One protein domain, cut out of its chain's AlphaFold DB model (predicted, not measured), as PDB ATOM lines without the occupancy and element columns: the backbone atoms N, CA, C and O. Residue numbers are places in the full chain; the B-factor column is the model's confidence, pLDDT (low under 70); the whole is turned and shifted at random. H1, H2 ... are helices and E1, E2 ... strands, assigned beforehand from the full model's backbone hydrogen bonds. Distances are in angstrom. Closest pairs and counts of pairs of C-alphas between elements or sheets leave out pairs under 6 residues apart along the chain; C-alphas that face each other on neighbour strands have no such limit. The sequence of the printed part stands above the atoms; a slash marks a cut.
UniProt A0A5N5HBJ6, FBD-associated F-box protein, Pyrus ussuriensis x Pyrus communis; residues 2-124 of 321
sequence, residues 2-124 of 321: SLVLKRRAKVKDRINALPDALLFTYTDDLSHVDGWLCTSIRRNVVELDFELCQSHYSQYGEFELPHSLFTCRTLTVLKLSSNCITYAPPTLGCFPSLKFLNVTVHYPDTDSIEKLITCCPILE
ATOM      1  N   SER A   2      -2.301 -44.150   2.011       58.06
ATOM      2  CA  SER A   2      -0.838 -44.193   2.078       58.06
ATOM      3  C   SER A   2      -0.280 -44.222   0.662       58.06
ATOM      4  O   SER A   2      -0.831 -44.896  -0.205       58.06
ATOM      5  N   LEU A   3       0.785 -43.464   0.404       60.41
ATOM      6  CA  LEU A   3       1.477 -43.471  -0.880       60.41
ATOM      7  C   LEU A   3       2.985 -43.544  -0.634       60.41
ATOM      8  O   LEU A   3       3.593 -42.618  -0.096       60.41
ATOM      9  N   VAL A   4       3.602 -44.635  -1.070       63.62
ATOM     10  CA  VAL A   4       5.044 -44.869  -0.988       63.62
ATOM     11  C   VAL A   4       5.604 -45.012  -2.401       63.62
ATOM     12  O   VAL A   4       5.048 -45.702  -3.257       63.62
ATOM     13  N   LEU A   5       6.708 -44.315  -2.667       67.25
ATOM     14  CA  LEU A   5       7.272 -44.165  -4.004       67.25
ATOM     15  C   LEU A   5       8.765 -44.459  -3.978       67.25
ATOM     16  O   LEU A   5       9.521 -43.775  -3.293       67.25
ATOM     17  N   LYS A   6       9.223 -45.385  -4.825       68.06
ATOM     18  CA  LYS A   6      10.656 -45.523  -5.125       68.06
ATOM     19  C   LYS A   6      10.961 -45.094  -6.549       68.06
ATOM     20  O   LYS A   6      10.238 -45.409  -7.496       68.06
ATOM     21  N   ARG A   7      12.062 -44.361  -6.707       64.88
ATOM     22  CA  ARG A   7      12.487 -43.757  -7.978       64.88
ATOM     23  C   ARG A   7      13.784 -44.363  -8.483       64.88
ATOM     24  O   ARG A   7      14.627 -44.803  -7.706       64.88
ATOM     25  N   ARG A   8      13.989 -44.294  -9.800       52.09
ATOM     26  CA  ARG A   8      15.299 -44.554 -10.401       52.09
ATOM     27  C   ARG A   8      16.230 -43.391 -10.058       52.09
ATOM     28  O   ARG A   8      15.902 -42.245 -10.363       52.09
ATOM     29  N   ALA A   9      17.393 -43.670  -9.472       42.44
ATOM     30  CA  ALA A   9      18.425 -42.655  -9.302       42.44
ATOM     31  C   ALA A   9      18.840 -42.130 -10.689       42.44
ATOM     32  O   ALA A   9      19.409 -42.869 -11.495       42.44
ATOM     33  N   LYS A  10      18.526 -40.867 -10.994       44.56
ATOM     34  CA  LYS A  10      19.161 -40.140 -12.098       44.56
ATOM     35  C   LYS A  10      20.295 -39.302 -11.515       44.56
ATOM     36  O   LYS A  10      20.137 -38.670 -10.474       44.56
ATOM     37  N   VAL A  11      21.443 -39.390 -12.182       38.12
ATOM     38  CA  VAL A  11      22.682 -38.643 -11.940       38.12
ATOM     39  C   VAL A  11      22.378 -37.186 -11.586       38.12
ATOM     40  O   VAL A  11      21.546 -36.584 -12.253       38.12
ATOM     41  N   LYS A  12      23.058 -36.689 -10.534       37.25
ATOM     42  CA  LYS A  12      23.157 -35.291 -10.069       37.25
ATOM     43  C   LYS A  12      22.228 -34.329 -10.815       37.25
ATOM     44  O   LYS A  12      22.630 -33.817 -11.844       37.25
ATOM     45  N   ASP A  13      21.062 -34.038 -10.247       35.44
ATOM     46  CA  ASP A  13      20.542 -32.673 -10.240       35.44
ATOM     47  C   ASP A  13      19.471 -32.486  -9.161       35.44
ATOM     48  O   ASP A  13      18.683 -33.373  -8.831       35.44
ATOM     49  N   ARG A  14      19.536 -31.311  -8.542       34.94
ATOM     50  CA  ARG A  14      18.850 -30.887  -7.320       34.94
ATOM     51  C   ARG A  14      17.318 -30.914  -7.438       34.94
ATOM     52  O   ARG A  14      16.740 -29.871  -7.703       34.94
ATOM     53  N   ILE A  15      16.626 -32.030  -7.177       37.59
ATOM     54  CA  ILE A  15      15.159 -32.007  -6.944       37.59
ATOM     55  C   ILE A  15      14.731 -33.040  -5.877       37.59
ATOM     56  O   ILE A  15      13.965 -33.971  -6.138       37.59
ATOM     57  N   ASN A  16      15.187 -32.835  -4.639       40.06
ATOM     58  CA  ASN A  16      14.683 -33.509  -3.434       40.06
ATOM     59  C   ASN A  16      13.428 -32.794  -2.905       40.06
ATOM     60  O   ASN A  16      13.515 -32.028  -1.953       40.06
ATOM     61  N   ALA A  17      12.266 -32.993  -3.532       46.34
ATOM     62  CA  ALA A  17      11.035 -32.309  -3.097       46.34
ATOM     63  C   ALA A  17       9.793 -33.207  -2.997       46.34
ATOM     64  O   ALA A  17       8.675 -32.714  -3.012       46.34
ATOM     65  N   LEU A  18       9.963 -34.525  -2.933       46.78
ATOM     66  CA  LEU A  18       8.875 -35.456  -2.633       46.78
ATOM     67  C   LEU A  18       9.494 -36.549  -1.763       46.78
ATOM     68  O   LEU A  18      10.436 -37.179  -2.254       46.78
ATOM     69  N   PRO A  19       9.057 -36.717  -0.506       50.31
ATOM     70  CA  PRO A  19       9.611 -37.742   0.366       50.31
ATOM     71  C   PRO A  19       9.269 -39.137  -0.175       50.31
ATOM     72  O   PRO A  19       8.258 -39.319  -0.854       50.31
ATOM     73  N   ASP A  20      10.144 -40.106   0.101       48.81
ATOM     74  CA  ASP A  20      10.039 -41.491  -0.396       48.81
ATOM     75  C   ASP A  20       8.786 -42.221   0.129       48.81
ATOM     76  O   ASP A  20       8.323 -43.199  -0.457       48.81
ATOM     77  N   ALA A  21       8.195 -41.707   1.208       46.16
ATOM     78  CA  ALA A  21       6.904 -42.109   1.738       46.16
ATOM     79  C   ALA A  21       6.116 -40.856   2.134       46.16
ATOM     80  O   ALA A  21       6.623 -39.992   2.852       46.16
ATOM     81  N   LEU A  22       4.877 -40.765   1.665       50.09
ATOM     82  CA  LEU A  22       3.916 -39.752   2.065       50.09
ATOM     83  C   LEU A  22       2.753 -40.448   2.774       50.09
ATOM     84  O   LEU A  22       1.911 -41.092   2.148       50.09
ATOM     85  N   LEU A  23       2.727 -40.323   4.100       42.91
ATOM     86  CA  LEU A  23       1.600 -40.740   4.927       42.91
ATOM     87  C   LEU A  23       0.654 -39.545   5.057       42.91
ATOM     88  O   LEU A  23       1.010 -38.548   5.683       42.91
ATOM     89  N   PHE A  24      -0.538 -39.637   4.468       49.19
ATOM     90  CA  PHE A  24      -1.578 -38.626   4.641       49.19
ATOM     91  C   PHE A  24      -2.780 -39.235   5.348       49.19
ATOM     92  O   PHE A  24      -3.476 -40.115   4.840       49.19
ATOM     93  N   THR A  25      -3.049 -38.727   6.541       39.88
ATOM     94  CA  THR A  25      -4.312 -38.945   7.228       39.88
ATOM     95  C   THR A  25      -5.236 -37.798   6.839       39.88
ATOM     96  O   THR A  25      -5.024 -36.680   7.297       39.88
ATOM     97  N   TYR A  26      -6.257 -38.096   6.031       45.16
ATOM     98  CA  TYR A  26      -7.410 -37.227   5.761       45.16
ATOM     99  C   TYR A  26      -7.198 -36.123   4.701       45.16
ATOM    100  O   TYR A  26      -6.717 -35.033   4.995       45.16
ATOM    101  N   THR A  27      -7.620 -36.384   3.461       46.94
ATOM    102  CA  THR A  27      -7.903 -35.333   2.470       46.94
ATOM    103  C   THR A  27      -9.227 -35.645   1.784       46.94
ATOM    104  O   THR A  27      -9.356 -36.705   1.175       46.94
ATOM    105  N   ASP A  28     -10.179 -34.715   1.860       51.47
ATOM    106  CA  ASP A  28     -11.511 -34.783   1.239       51.47
ATOM    107  C   ASP A  28     -11.493 -34.657  -0.305       51.47
ATOM    108  O   ASP A  28     -12.548 -34.547  -0.923       51.47
ATOM    109  N   ASP A  29     -10.321 -34.664  -0.958       60.88
ATOM    110  CA  ASP A  29     -10.202 -34.344  -2.385       60.88
ATOM    111  C   ASP A  29      -9.347 -35.362  -3.166       60.88
ATOM    112  O   ASP A  29      -8.111 -35.365  -3.121       60.88
ATOM    113  N   LEU A  30     -10.032 -36.232  -3.917       67.19
ATOM    114  CA  LEU A  30      -9.443 -37.227  -4.821       67.19
ATOM    115  C   LEU A  30      -8.600 -36.588  -5.943       67.19
ATOM    116  O   LEU A  30      -7.740 -37.255  -6.519       67.19
ATOM    117  N   SER A  31      -8.784 -35.296  -6.240       68.38
ATOM    118  CA  SER A  31      -8.012 -34.604  -7.281       68.38
ATOM    119  C   SER A  31      -6.534 -34.423  -6.910       68.38
ATOM    120  O   SER A  31      -5.653 -34.497  -7.773       68.38
ATOM    121  N   HIS A  32      -6.218 -34.272  -5.618       74.44
ATOM    122  CA  HIS A  32      -4.830 -34.210  -5.151       74.44
ATOM    123  C   HIS A  32      -4.094 -35.535  -5.365       74.44
ATOM    124  O   HIS A  32      -2.907 -35.545  -5.704       74.44
ATOM    125  N   VAL A  33      -4.816 -36.645  -5.230       76.31
ATOM    126  CA  VAL A  33      -4.301 -38.004  -5.407       76.31
ATOM    127  C   VAL A  33      -3.908 -38.241  -6.860       76.31
ATOM    128  O   VAL A  33      -2.789 -38.684  -7.132       76.31
ATOM    129  N   ASP A  34      -4.789 -37.880  -7.795       81.00
ATOM    130  CA  ASP A  34      -4.506 -37.958  -9.228       81.00
ATOM    131  C   ASP A  34      -3.279 -37.111  -9.608       81.00
ATOM    132  O   ASP A  34      -2.334 -37.592 -10.247       81.00
ATOM    133  N   GLY A  35      -3.219 -35.870  -9.111       82.38
ATOM    134  CA  GLY A  35      -2.080 -34.976  -9.316       82.38
ATOM    135  C   GLY A  35      -0.751 -35.561  -8.820       82.38
ATOM    136  O   GLY A  35       0.285 -35.420  -9.486       82.38
ATOM    137  N   TRP A  36      -0.754 -36.260  -7.681       80.50
ATOM    138  CA  TRP A  36       0.437 -36.916  -7.134       80.50
ATOM    139  C   TRP A  36       0.859 -38.144  -7.927       80.50
ATOM    140  O   TRP A  36       2.055 -38.297  -8.206       80.50
ATOM    141  N   LEU A  37      -0.088 -38.989  -8.333       84.19
ATOM    142  CA  LEU A  37       0.189 -40.132  -9.201       84.19
ATOM    143  C   LEU A  37       0.805 -39.644 -10.518       84.19
ATOM    144  O   LEU A  37       1.925 -40.037 -10.859       84.19
ATOM    145  N   CYS A  38       0.162 -38.681 -11.182       85.50
ATOM    146  CA  CYS A  38       0.658 -38.058 -12.409       85.50
ATOM    147  C   CYS A  38       2.063 -37.454 -12.239       85.50
ATOM    148  O   CYS A  38       2.944 -37.653 -13.082       85.50
ATOM    149  N   THR A  39       2.317 -36.746 -11.136       83.19
ATOM    150  CA  THR A  39       3.638 -36.163 -10.843       83.19
ATOM    151  C   THR A  39       4.703 -37.240 -10.631       83.19
ATOM    152  O   THR A  39       5.836 -37.099 -11.097       83.19
ATOM    153  N   SER A  40       4.354 -38.334  -9.960       81.94
ATOM    154  CA  SER A  40       5.261 -39.454  -9.685       81.94
ATOM    155  C   SER A  40       5.656 -40.185 -10.963       81.94
ATOM    156  O   SER A  40       6.835 -40.476 -11.181       81.94
ATOM    157  N   ILE A  41       4.692 -40.379 -11.860       85.75
ATOM    158  CA  ILE A  41       4.897 -40.968 -13.183       85.75
ATOM    159  C   ILE A  41       5.818 -40.085 -14.030       85.75
ATOM    160  O   ILE A  41       6.808 -40.578 -14.572       85.75
ATOM    161  N   ARG A  42       5.584 -38.763 -14.061       84.69
ATOM    162  CA  ARG A  42       6.481 -37.793 -14.728       84.69
ATOM    163  C   ARG A  42       7.912 -37.839 -14.183       84.69
ATOM    164  O   ARG A  42       8.865 -37.533 -14.897       84.69
ATOM    165  N   ARG A  43       8.076 -38.246 -12.922       82.81
ATOM    166  CA  ARG A  43       9.371 -38.394 -12.247       82.81
ATOM    167  C   ARG A  43       9.991 -39.786 -12.380       82.81
ATOM    168  O   ARG A  43      10.983 -40.051 -11.706       82.81
ATOM    169  N   ASN A  44       9.507 -40.629 -13.294       85.75
ATOM    170  CA  ASN A  44      10.065 -41.959 -13.562       85.75
ATOM    171  C   ASN A  44      10.032 -42.878 -12.326       85.75
ATOM    172  O   ASN A  44      11.045 -43.489 -11.968       85.75
ATOM    173  N   VAL A  45       8.880 -42.937 -11.649       86.38
ATOM    174  CA  VAL A  45       8.637 -43.902 -10.566       86.38
ATOM    175  C   VAL A  45       8.916 -45.331 -11.044       86.38
ATOM    176  O   VAL A  45       8.603 -45.686 -12.182       86.38
ATOM    177  N   VAL A  46       9.548 -46.125 -10.183       90.00
ATOM    178  CA  VAL A  46       9.910 -47.526 -10.444       90.00
ATOM    179  C   VAL A  46       9.081 -48.467  -9.585       90.00
ATOM    180  O   VAL A  46       8.617 -49.495 -10.074       90.00
ATOM    181  N   GLU A  47       8.848 -48.088  -8.331       91.38
ATOM    182  CA  GLU A  47       7.936 -48.795  -7.440       91.38
ATOM    183  C   GLU A  47       6.881 -47.819  -6.935       91.38
ATOM    184  O   GLU A  47       7.218 -46.751  -6.416       91.38
ATOM    185  N   LEU A  48       5.620 -48.194  -7.110       89.00
ATOM    186  CA  LEU A  48       4.469 -47.489  -6.573       89.00
ATOM    187  C   LEU A  48       3.761 -48.419  -5.598       89.00
ATOM    188  O   LEU A  48       3.350 -49.512  -5.983       89.00
ATOM    189  N   ASP A  49       3.616 -47.976  -4.360       88.12
ATOM    190  CA  ASP A  49       2.819 -48.641  -3.341       88.12
ATOM    191  C   ASP A  49       1.754 -47.654  -2.869       88.12
ATOM    192  O   ASP A  49       2.063 -46.576  -2.358       88.12
ATOM    193  N   PHE A  50       0.504 -47.966  -3.187       85.75
ATOM    194  CA  PHE A  50      -0.614 -47.049  -3.086       85.75
ATOM    195  C   PHE A  50      -1.786 -47.714  -2.378       85.75
ATOM    196  O   PHE A  50      -2.323 -48.726  -2.826       85.75
ATOM    197  N   GLU A  51      -2.200 -47.098  -1.280       83.81
ATOM    198  CA  GLU A  51      -3.312 -47.532  -0.455       83.81
ATOM    199  C   GLU A  51      -4.375 -46.438  -0.390       83.81
ATOM    200  O   GLU A  51      -4.138 -45.339   0.128       83.81
ATOM    201  N   LEU A  52      -5.576 -46.764  -0.855       79.56
ATOM    202  CA  LEU A  52      -6.741 -45.896  -0.812       79.56
ATOM    203  C   LEU A  52      -7.926 -46.656  -0.214       79.56
ATOM    204  O   LEU A  52      -8.573 -47.446  -0.891       79.56
ATOM    205  N   CYS A  53      -8.242 -46.372   1.046       75.88
ATOM    206  CA  CYS A  53      -9.384 -46.959   1.740       75.88
ATOM    207  C   CYS A  53     -10.383 -45.856   2.093       75.88
ATOM    208  O   CYS A  53     -10.019 -44.876   2.747       75.88
ATOM    209  N   GLN A  54     -11.629 -46.026   1.662       71.31
ATOM    210  CA  GLN A  54     -12.757 -45.168   2.007       71.31
ATOM    211  C   GLN A  54     -13.623 -45.822   3.092       71.31
ATOM    212  O   GLN A  54     -13.667 -47.045   3.219       71.31
ATOM    213  N   SER A  55     -14.316 -45.021   3.903       67.69
ATOM    214  CA  SER A  55     -15.243 -45.560   4.907       67.69
ATOM    215  C   SER A  55     -16.516 -46.094   4.240       67.69
ATOM    216  O   SER A  55     -16.992 -45.505   3.279       67.69
ATOM    217  N   HIS A  56     -17.154 -47.127   4.791       59.34
ATOM    218  CA  HIS A  56     -18.421 -47.654   4.250       59.34
ATOM    219  C   HIS A  56     -19.604 -46.664   4.286       59.34
ATOM    220  O   HIS A  56     -20.663 -46.955   3.738       59.34
ATOM    221  N   TYR A  57     -19.437 -45.506   4.933       53.50
ATOM    222  CA  TYR A  57     -20.448 -44.451   5.043       53.50
ATOM    223  C   TYR A  57     -20.199 -43.270   4.099       53.50
ATOM    224  O   TYR A  57     -20.995 -42.330   4.087       53.50
ATOM    225  N   SER A  58     -19.101 -43.270   3.332       54.84
ATOM    226  CA  SER A  58     -18.825 -42.177   2.405       54.84
ATOM    227  C   SER A  58     -19.624 -42.331   1.117       54.84
ATOM    228  O   SER A  58     -19.612 -43.379   0.487       54.84
ATOM    229  N   GLN A  59     -20.276 -41.244   0.709       52.59
ATOM    230  CA  GLN A  59     -21.037 -41.130  -0.540       52.59
ATOM    231  C   GLN A  59     -20.131 -40.855  -1.757       52.59
ATOM    232  O   GLN A  59     -20.610 -40.411  -2.798       52.59
ATOM    233  N   TYR A  60     -18.815 -41.034  -1.612       55.44
ATOM    234  CA  TYR A  60     -17.859 -40.751  -2.673       55.44
ATOM    235  C   TYR A  60     -17.854 -41.900  -3.682       55.44
ATOM    236  O   TYR A  60     -17.902 -43.071  -3.313       55.44
ATOM    237  N   GLY A  61     -17.855 -41.532  -4.964       63.38
ATOM    238  CA  GLY A  61     -17.800 -42.477  -6.072       63.38
ATOM    239  C   GLY A  61     -16.476 -43.240  -6.134       63.38
ATOM    240  O   GLY A  61     -15.530 -42.978  -5.385       63.38
ATOM    241  N   GLU A  62     -16.428 -44.193  -7.057       72.50
ATOM    242  CA  GLU A  62     -15.237 -44.978  -7.366       72.50
ATOM    243  C   GLU A  62     -14.064 -44.076  -7.800       72.50
ATOM    244  O   GLU A  62     -14.246 -43.085  -8.510       72.50
ATOM    245  N   PHE A  63     -12.845 -44.406  -7.362       78.88
ATOM    246  CA  PHE A  63     -11.621 -43.740  -7.799       78.88
ATOM    247  C   PHE A  63     -11.046 -44.454  -9.020       78.88
ATOM    248  O   PHE A  63     -10.619 -45.608  -8.941       78.88
ATOM    249  N   GLU A  64     -10.978 -43.750 -10.143       81.44
ATOM    250  CA  GLU A  64     -10.317 -44.251 -11.344       81.44
ATOM    251  C   GLU A  64      -8.812 -43.979 -11.287       81.44
ATOM    252  O   GLU A  64      -8.359 -42.869 -11.001       81.44
ATOM    253  N   LEU A  65      -8.008 -44.999 -11.592       83.69
ATOM    254  CA  LEU A  65      -6.566 -44.810 -11.723       83.69
ATOM    255  C   LEU A  65      -6.249 -43.921 -12.943       83.69
ATOM    256  O   LEU A  65      -6.818 -44.124 -14.018       83.69
ATOM    257  N   PRO A  66      -5.278 -42.995 -12.847       84.19
ATOM    258  CA  PRO A  66      -4.905 -42.152 -13.974       84.19
ATOM    259  C   PRO A  66      -4.404 -42.953 -15.174       84.19
ATOM    260  O   PRO A  66      -3.522 -43.805 -15.039       84.19
ATOM    261  N   HIS A  67      -4.812 -42.556 -16.385       84.69
ATOM    262  CA  HIS A  67      -4.303 -43.117 -17.649       84.69
ATOM    263  C   HIS A  67      -2.762 -43.088 -17.742       84.69
ATOM    264  O   HIS A  67      -2.119 -43.957 -18.343       84.69
ATOM    265  N   SER A  68      -2.124 -42.078 -17.147       86.19
ATOM    266  CA  SER A  68      -0.663 -41.966 -17.150       86.19
ATOM    267  C   SER A  68       0.011 -43.141 -16.426       86.19
ATOM    268  O   SER A  68       1.115 -43.537 -16.807       86.19
ATOM    269  N   LEU A  69      -0.658 -43.751 -15.440       88.06
ATOM    270  CA  LEU A  69      -0.131 -44.882 -14.679       88.06
ATOM    271  C   LEU A  69      -0.037 -46.128 -15.561       88.06
ATOM    272  O   LEU A  69       1.007 -46.777 -15.618       88.06
ATOM    273  N   PHE A  70      -1.094 -46.376 -16.332       87.75
ATOM    274  CA  PHE A  70      -1.197 -47.477 -17.286       87.75
ATOM    275  C   PHE A  70      -0.164 -47.404 -18.418       87.75
ATOM    276  O   PHE A  70       0.200 -48.425 -18.989       87.75
ATOM    277  N   THR A  71       0.356 -46.220 -18.745       88.44
ATOM    278  CA  THR A  71       1.362 -46.042 -19.811       88.44
ATOM    279  C   THR A  71       2.787 -45.861 -19.278       88.44
ATOM    280  O   THR A  71       3.727 -45.647 -20.053       88.44
ATOM    281  N   CYS A  72       2.986 -45.971 -17.959       89.12
ATOM    282  CA  CYS A  72       4.280 -45.756 -17.326       89.12
ATOM    283  C   CYS A  72       5.290 -46.857 -17.703       89.12
ATOM    284  O   CYS A  72       5.141 -48.022 -17.344       89.12
ATOM    285  N   ARG A  73       6.367 -46.471 -18.400       91.25
ATOM    286  CA  ARG A  73       7.440 -47.384 -18.853       91.25
ATOM    287  C   ARG A  73       8.532 -47.638 -17.819       91.25
ATOM    288  O   ARG A  73       9.452 -48.405 -18.068       91.25
ATOM    289  N   THR A  74       8.503 -46.934 -16.695       91.38
ATOM    290  CA  THR A  74       9.525 -47.074 -15.649       91.38
ATOM    291  C   THR A  74       9.032 -47.884 -14.467       91.38
ATOM    292  O   THR A  74       9.860 -48.400 -13.724       91.38
ATOM    293  N   LEU A  75       7.712 -48.010 -14.321       92.75
ATOM    294  CA  LEU A  75       7.067 -48.720 -13.232       92.75
ATOM    295  C   LEU A  75       7.246 -50.231 -13.409       92.75
ATOM    296  O   LEU A  75       6.716 -50.823 -14.348       92.75
ATOM    297  N   THR A  76       7.996 -50.844 -12.496       94.69
ATOM    298  CA  THR A  76       8.266 -52.288 -12.479       94.69
ATOM    299  C   THR A  76       7.547 -53.010 -11.346       94.69
ATOM    300  O   THR A  76       7.301 -54.210 -11.462       94.69
ATOM    301  N   VAL A  77       7.211 -52.288 -10.272       94.06
ATOM    302  CA  VAL A  77       6.507 -52.803  -9.092       94.06
ATOM    303  C   VAL A  77       5.300 -51.919  -8.812       94.06
ATOM    304  O   VAL A  77       5.452 -50.714  -8.623       94.06
ATOM    305  N   LEU A  78       4.121 -52.520  -8.753       92.81
ATOM    306  CA  LEU A  78       2.872 -51.847  -8.425       92.81
ATOM    307  C   LEU A  78       2.199 -52.603  -7.290       92.81
ATOM    308  O   LEU A  78       1.953 -53.802  -7.402       92.81
ATOM    309  N   LYS A  79       1.918 -51.908  -6.194       91.94
ATOM    310  CA  LYS A  79       1.132 -52.423  -5.081       91.94
ATOM    311  C   LYS A  79      -0.064 -51.512  -4.883       91.94
ATOM    312  O   LYS A  79       0.104 -50.303  -4.752       91.94
ATOM    313  N   LEU A  80      -1.249 -52.096  -4.919       89.25
ATOM    314  CA  LEU A  80      -2.520 -51.401  -4.803       89.25
ATOM    315  C   LEU A  80      -3.294 -52.037  -3.659       89.25
ATOM    316  O   LEU A  80      -3.483 -53.247  -3.659       89.25
ATOM    317  N   SER A  81      -3.727 -51.237  -2.695       86.44
ATOM    318  CA  SER A  81      -4.609 -51.675  -1.614       86.44
ATOM    319  C   SER A  81      -5.818 -50.756  -1.567       86.44
ATOM    320  O   SER A  81      -5.669 -49.552  -1.348       86.44
ATOM    321  N   SER A  82      -7.011 -51.274  -1.860       79.00
ATOM    322  CA  SER A  82      -8.202 -50.428  -1.893       79.00
ATOM    323  C   SER A  82      -9.526 -51.179  -1.813       79.00
ATOM    324  O   SER A  82      -9.644 -52.332  -2.222       79.00
ATOM    325  N   ASN A  83     -10.542 -50.465  -1.326       77.00
ATOM    326  CA  ASN A  83     -11.952 -50.842  -1.365       77.00
ATOM    327  C   ASN A  83     -12.809 -49.958  -2.298       77.00
ATOM    328  O   ASN A  83     -14.030 -50.051  -2.255       77.00
ATOM    329  N   CYS A  84     -12.199 -49.056  -3.073       71.69
ATOM    330  CA  CYS A  84     -12.917 -48.064  -3.888       71.69
ATOM    331  C   CYS A  84     -12.218 -47.710  -5.210       71.69
ATOM    332  O   CYS A  84     -12.671 -46.801  -5.903       71.69
ATOM    333  N   ILE A  85     -11.115 -48.378  -5.562       74.62
ATOM    334  CA  ILE A  85     -10.475 -48.213  -6.871       74.62
ATOM    335  C   ILE A  85     -11.198 -49.074  -7.902       74.62
ATOM    336  O   ILE A  85     -11.294 -50.290  -7.724       74.62
ATOM    337  N   THR A  86     -11.580 -48.457  -9.017       73.38
ATOM    338  CA  THR A  86     -12.054 -49.178 -10.199       73.38
ATOM    339  C   THR A  86     -10.918 -49.360 -11.185       73.38
ATOM    340  O   THR A  86     -10.237 -48.418 -11.603       73.38
ATOM    341  N   TYR A  87     -10.701 -50.615 -11.565       72.50
ATOM    342  CA  TYR A  87      -9.654 -51.004 -12.494       72.50
ATOM    343  C   TYR A  87     -10.245 -51.085 -13.905       72.50
ATOM    344  O   TYR A  87     -10.500 -52.165 -14.432       72.50
ATOM    345  N   ALA A  88     -10.476 -49.924 -14.517       68.19
ATOM    346  CA  ALA A  88     -10.923 -49.807 -15.904       68.19
ATOM    347  C   ALA A  88      -9.741 -49.405 -16.807       68.19
ATOM    348  O   ALA A  88      -9.553 -48.221 -17.097       68.19
ATOM    349  N   PRO A  89      -8.880 -50.355 -17.225       66.44
ATOM    350  CA  PRO A  89      -7.776 -50.032 -18.109       66.44
ATOM    351  C   PRO A  89      -8.309 -49.524 -19.461       66.44
ATOM    352  O   PRO A  89      -9.201 -50.137 -20.049       66.44
ATOM    353  N   PRO A  90      -7.746 -48.428 -19.993       65.44
ATOM    354  CA  PRO A  90      -8.260 -47.768 -21.193       65.44
ATOM    355  C   PRO A  90      -8.012 -48.562 -22.486       65.44
ATOM    356  O   PRO A  90      -8.728 -48.376 -23.466       65.44
ATOM    357  N   THR A  91      -6.991 -49.431 -22.521       65.06
ATOM    358  CA  THR A  91      -6.602 -50.237 -23.696       65.06
ATOM    359  C   THR A  91      -5.901 -51.540 -23.285       65.06
ATOM    360  O   THR A  91      -5.362 -51.643 -22.182       65.06
ATOM    361  N   LEU A  92      -5.861 -52.534 -24.182       65.75
ATOM    362  CA  LEU A  92      -5.053 -53.750 -24.006       65.75
ATOM    363  C   LEU A  92      -3.549 -53.419 -24.079       65.75
ATOM    364  O   LEU A  92      -3.119 -52.681 -24.965       65.75
ATOM    365  N   GLY A  93      -2.741 -54.002 -23.186       68.00
ATOM    366  CA  GLY A  93      -1.277 -53.837 -23.184       68.00
ATOM    367  C   GLY A  93      -0.750 -52.646 -22.373       68.00
ATOM    368  O   GLY A  93       0.274 -52.056 -22.730       68.00
ATOM    369  N   CYS A  94      -1.437 -52.289 -21.288       83.38
ATOM    370  CA  CYS A  94      -0.945 -51.318 -20.315       83.38
ATOM    371  C   CYS A  94       0.278 -51.859 -19.538       83.38
ATOM    372  O   CYS A  94       0.751 -52.969 -19.751       83.38
ATOM    373  N   PHE A  95       0.855 -51.057 -18.647       89.62
ATOM    374  CA  PHE A  95       1.937 -51.480 -17.754       89.62
ATOM    375  C   PHE A  95       3.115 -52.176 -18.471       89.62
ATOM    376  O   PHE A  95       3.519 -53.282 -18.101       89.62
ATOM    377  N   PRO A  96       3.725 -51.532 -19.487       90.69
ATOM    378  CA  PRO A  96       4.655 -52.184 -20.416       90.69
ATOM    379  C   PRO A  96       5.955 -52.686 -19.771       90.69
ATOM    380  O   PRO A  96       6.743 -53.375 -20.415       90.69
ATOM    381  N   SER A  97       6.239 -52.303 -18.527       93.75
ATOM    382  CA  SER A  97       7.451 -52.697 -17.799       93.75
ATOM    383  C   SER A  97       7.164 -53.332 -16.441       93.75
ATOM    384  O   SER A  97       8.102 -53.609 -15.690       93.75
ATOM    385  N   LEU A  98       5.890 -53.591 -16.133       94.88
ATOM    386  CA  LEU A  98       5.479 -54.110 -14.839       94.88
ATOM    387  C   LEU A  98       5.794 -55.599 -14.730       94.88
ATOM    388  O   LEU A  98       5.330 -56.410 -15.528       94.88
ATOM    389  N   LYS A  99       6.589 -55.941 -13.717       96.19
ATOM    390  CA  LYS A  99       7.008 -57.315 -13.422       96.19
ATOM    391  C   LYS A  99       6.372 -57.851 -12.154       96.19
ATOM    392  O   LYS A  99       6.162 -59.055 -12.059       96.19
ATOM    393  N   PHE A 100       6.065 -56.968 -11.206       96.31
ATOM    394  CA  PHE A 100       5.459 -57.315  -9.931       96.31
ATOM    395  C   PHE A 100       4.173 -56.520  -9.719       96.31
ATOM    396  O   PHE A 100       4.202 -55.287  -9.721       96.31
ATOM    397  N   LEU A 101       3.074 -57.232  -9.484       94.81
ATOM    398  CA  LEU A 101       1.776 -56.669  -9.139       94.81
ATOM    399  C   LEU A 101       1.303 -57.262  -7.808       94.81
ATOM    400  O   LEU A 101       1.222 -58.479  -7.662       94.81
ATOM    401  N   ASN A 102       0.977 -56.401  -6.850       92.81
ATOM    402  CA  ASN A 102       0.259 -56.763  -5.634       92.81
ATOM    403  C   ASN A 102      -1.076 -56.031  -5.607       92.81
ATOM    404  O   ASN A 102      -1.094 -54.807  -5.723       92.81
ATOM    405  N   VAL A 103      -2.162 -56.765  -5.410       89.81
ATOM    406  CA  VAL A 103      -3.496 -56.191  -5.265       89.81
ATOM    407  C   VAL A 103      -4.102 -56.703  -3.967       89.81
ATOM    408  O   VAL A 103      -4.267 -57.907  -3.791       89.81
ATOM    409  N   THR A 104      -4.421 -55.786  -3.063       87.62
ATOM    410  CA  THR A 104      -5.203 -56.047  -1.858       87.62
ATOM    411  C   THR A 104      -6.602 -55.489  -2.070       87.62
ATOM    412  O   THR A 104      -6.774 -54.283  -2.259       87.62
ATOM    413  N   VAL A 105      -7.593 -56.375  -2.089       77.81
ATOM    414  CA  VAL A 105      -8.975 -56.048  -2.434       77.81
ATOM    415  C   VAL A 105      -9.916 -56.281  -1.266       77.81
ATOM    416  O   VAL A 105      -9.872 -57.304  -0.584       77.81
ATOM    417  N   HIS A 106     -10.826 -55.341  -1.058       78.38
ATOM    418  CA  HIS A 106     -11.919 -55.503  -0.111       78.38
ATOM    419  C   HIS A 106     -13.219 -55.413  -0.887       78.38
ATOM    420  O   HIS A 106     -13.600 -54.327  -1.316       78.38
ATOM    421  N   TYR A 107     -13.878 -56.557  -1.064       73.50
ATOM    422  CA  TYR A 107     -15.135 -56.670  -1.796       73.50
ATOM    423  C   TYR A 107     -15.042 -56.215  -3.264       73.50
ATOM    424  O   TYR A 107     -15.813 -55.350  -3.681       73.50
ATOM    425  N   PRO A 108     -14.092 -56.764  -4.045       67.31
ATOM    426  CA  PRO A 108     -13.889 -56.345  -5.426       67.31
ATOM    427  C   PRO A 108     -15.066 -56.718  -6.328       67.31
ATOM    428  O   PRO A 108     -15.711 -57.750  -6.135       67.31
ATOM    429  N   ASP A 109     -15.244 -55.926  -7.380       68.12
ATOM    430  CA  ASP A 109     -15.857 -56.387  -8.622       68.12
ATOM    431  C   ASP A 109     -14.885 -57.356  -9.329       68.12
ATOM    432  O   ASP A 109     -13.718 -57.014  -9.559       68.12
ATOM    433  N   THR A 110     -15.331 -58.580  -9.629       66.50
ATOM    434  CA  THR A 110     -14.471 -59.655 -10.161       66.50
ATOM    435  C   THR A 110     -13.857 -59.279 -11.507       66.50
ATOM    436  O   THR A 110     -12.663 -59.501 -11.730       66.50
ATOM    437  N   ASP A 111     -14.633 -58.613 -12.363       72.94
ATOM    438  CA  ASP A 111     -14.221 -58.225 -13.714       72.94
ATOM    439  C   ASP A 111     -13.044 -57.245 -13.695       72.94
ATOM    440  O   ASP A 111     -12.190 -57.243 -14.587       72.94
ATOM    441  N   SER A 112     -12.992 -56.388 -12.678       73.31
ATOM    442  CA  SER A 112     -11.985 -55.340 -12.560       73.31
ATOM    443  C   SER A 112     -10.582 -55.915 -12.308       73.31
ATOM    444  O   SER A 112      -9.600 -55.462 -12.905       73.31
ATOM    445  N   ILE A 113     -10.463 -56.965 -11.487       78.25
ATOM    446  CA  ILE A 113      -9.171 -57.618 -11.215       78.25
ATOM    447  C   ILE A 113      -8.654 -58.337 -12.465       78.25
ATOM    448  O   ILE A 113      -7.484 -58.190 -12.826       78.25
ATOM    449  N   GLU A 114      -9.520 -59.079 -13.157       80.75
ATOM    450  CA  GLU A 114      -9.141 -59.798 -14.377       80.75
ATOM    451  C   GLU A 114      -8.675 -58.839 -15.478       80.75
ATOM    452  O   GLU A 114      -7.635 -59.056 -16.112       80.75
ATOM    453  N   LYS A 115      -9.383 -57.716 -15.662       80.19
ATOM    454  CA  LYS A 115      -8.988 -56.650 -16.598       80.19
ATOM    455  C   LYS A 115      -7.622 -56.060 -16.250       80.19
ATOM    456  O   LYS A 115      -6.805 -55.842 -17.146       80.19
ATOM    457  N   LEU A 116      -7.334 -55.828 -14.968       83.00
ATOM    458  CA  LEU A 116      -6.032 -55.314 -14.537       83.00
ATOM    459  C   LEU A 116      -4.897 -56.294 -14.865       83.00
ATOM    460  O   LEU A 116      -3.864 -55.897 -15.411       83.00
ATOM    461  N   ILE A 117      -5.098 -57.573 -14.546       85.56
ATOM    462  CA  ILE A 117      -4.097 -58.627 -14.732       85.56
ATOM    463  C   ILE A 117      -3.811 -58.853 -16.224       85.56
ATOM    464  O   ILE A 117      -2.647 -58.871 -16.632       85.56
ATOM    465  N   THR A 118      -4.854 -58.961 -17.052       83.12
ATOM    466  CA  THR A 118      -4.733 -59.175 -18.511       83.12
ATOM    467  C   THR A 118      -4.026 -58.027 -19.229       83.12
ATOM    468  O   THR A 118      -3.436 -58.216 -20.295       83.12
ATOM    469  N   CYS A 119      -4.018 -56.838 -18.630       83.69
ATOM    470  CA  CYS A 119      -3.329 -55.686 -19.178       83.69
ATOM    471  C   CYS A 119      -1.817 -55.680 -18.941       83.69
ATOM    472  O   CYS A 119      -1.183 -54.771 -19.455       83.69
ATOM    473  N   CYS A 120      -1.229 -56.638 -18.220       89.56
ATOM    474  CA  CYS A 120       0.194 -56.636 -17.866       89.56
ATOM    475  C   CYS A 120       1.000 -57.665 -18.701       89.56
ATOM    476  O   CYS A 120       1.172 -58.804 -18.264       89.56
ATOM    477  N   PRO A 121       1.568 -57.305 -19.874       88.75
ATOM    478  CA  PRO A 121       2.227 -58.270 -20.777       88.75
ATOM    479  C   PRO A 121       3.505 -58.882 -20.172       88.75
ATOM    480  O   PRO A 121       3.899 -60.010 -20.461       88.75
ATOM    481  N   ILE A 122       4.143 -58.076 -19.328       93.69
ATOM    482  CA  ILE A 122       5.358 -58.262 -18.541       93.69
ATOM    483  C   ILE A 122       5.410 -59.287 -17.415       93.69
ATOM    484  O   ILE A 122       6.490 -59.601 -16.915       93.69
ATOM    485  N   LEU A 123       4.236 -59.634 -16.893       95.12
ATOM    486  CA  LEU A 123       4.095 -59.873 -15.460       95.12
ATOM    487  C   LEU A 123       4.751 -61.187 -15.018       95.12
ATOM    488  O   LEU A 123       4.394 -62.256 -15.496       95.12
ATOM    489  N   GLU A 124       5.688 -61.113 -14.071       96.56
ATOM    490  CA  GLU A 124       6.418 -62.281 -13.553       96.56
ATOM    491  C   GLU A 124       5.918 -62.700 -12.162       96.56
ATOM    492  O   GLU A 124       5.935 -63.888 -11.832       96.56
TER     493      GLU A 124
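AT A GLANCE: This is residues 2 to 124 of the 321 residues of the protein "FBD-associated F-box protein" of Pyrus ussuriensis x Pyrus communis (UniProt A0A5N5HBJ6). A five-stranded sheet forms a wall, with helix H1 lying along E1 and E3 on one face and the opposite face bare; short H2 sits beside one end of H1, and H3 lies near the edge strand E5. Residues 11 to 17, in the loop of the hairpin E1 and E2, stick out at one end of the long axis. The printed part has 123 residues, with three named helices and five named strands in the order E1 E2 H1 E3 H2 E4 E5 H3; the sheet runs E2 E1 E3 E4 E5 and is mixed. The class is mixed, helices and strands, with under half of the residues in named elements. The whole is compact, with a radius of gyration of the C-alphas of 14.5 A and spans of 46 by 35 by 20 A.

IN THESE COORDINATES: In the sheet, E3 is residues 45 to 52, 18.3 A long, and E1 is residues 2 to 7, 16.7 A, from C-alpha 2 at (-0.838, -44.193, 2.078). E2 is residues 21 to 23, E4 residues 77 to 82, 16.5 A, and E5 residues 100 to 106, 20.0 A. H1 is residues 30 to 42, 18.8 A, from C-alpha 30 at (-9.443, -37.227, -4.821). H2 is residues 67 to 70, 5.4 A. H3 is residues 110 to 118, 12.8 A, ending with C-alpha 118 at (-4.733, -59.175, -18.511).

HOW THE PARTS SIT: The sheet is twisted, its C-alphas lying up to 4.2 A off the best plane. E3 and E4 are parallel, with N 50 and O 79 at 2.8 A. E4 and E5 are parallel, with N 80 and O 102 at 2.8 A. E1 and E3 are antiparallel, with N 4 and O 49 at 2.8 A. E2 and E1 are antiparallel, with N 22 and O 3 at 2.9 A. H1 is on the sheet at a height of 10.3 A, over E1 and E3, at 4 degrees to E3 on the local plane: two layers, a helix on one face of a sheet. E2, H1 and E3 form a split strand-helix-strand unit, two strands running the same way with E1 between them; E3, H2 and E4 form an unsplit one, and both crossovers are right-handed. H1 touches H2 with residues 37 to 41 alone; the closest C-alphas, of Cys 38 and Ser 68, are 6.3 A apart. H2 is not on the sheet. H3 only grazes the sheet, with residues 113 to 117, and is apart from H1 and H2. In H1 and H3 every O i to N i+4 pair is within hydrogen-bond range; H2 is too short for such a pair.

THE WHOLE: The two C-alphas farthest apart, of Lys 12 and Tyr 57, are 47.0 A apart. The printed part has no cut. The links E1 to E2, E3 to H2 and E4 to E5 are long; residues 63 to 64 pair with residues 85 to 86, parallel. Mean pLDDT of the printed part is 73.5, and it is under 70 in residues 2 to 31, 55 to 61, 88 to 93 and 108 to 110.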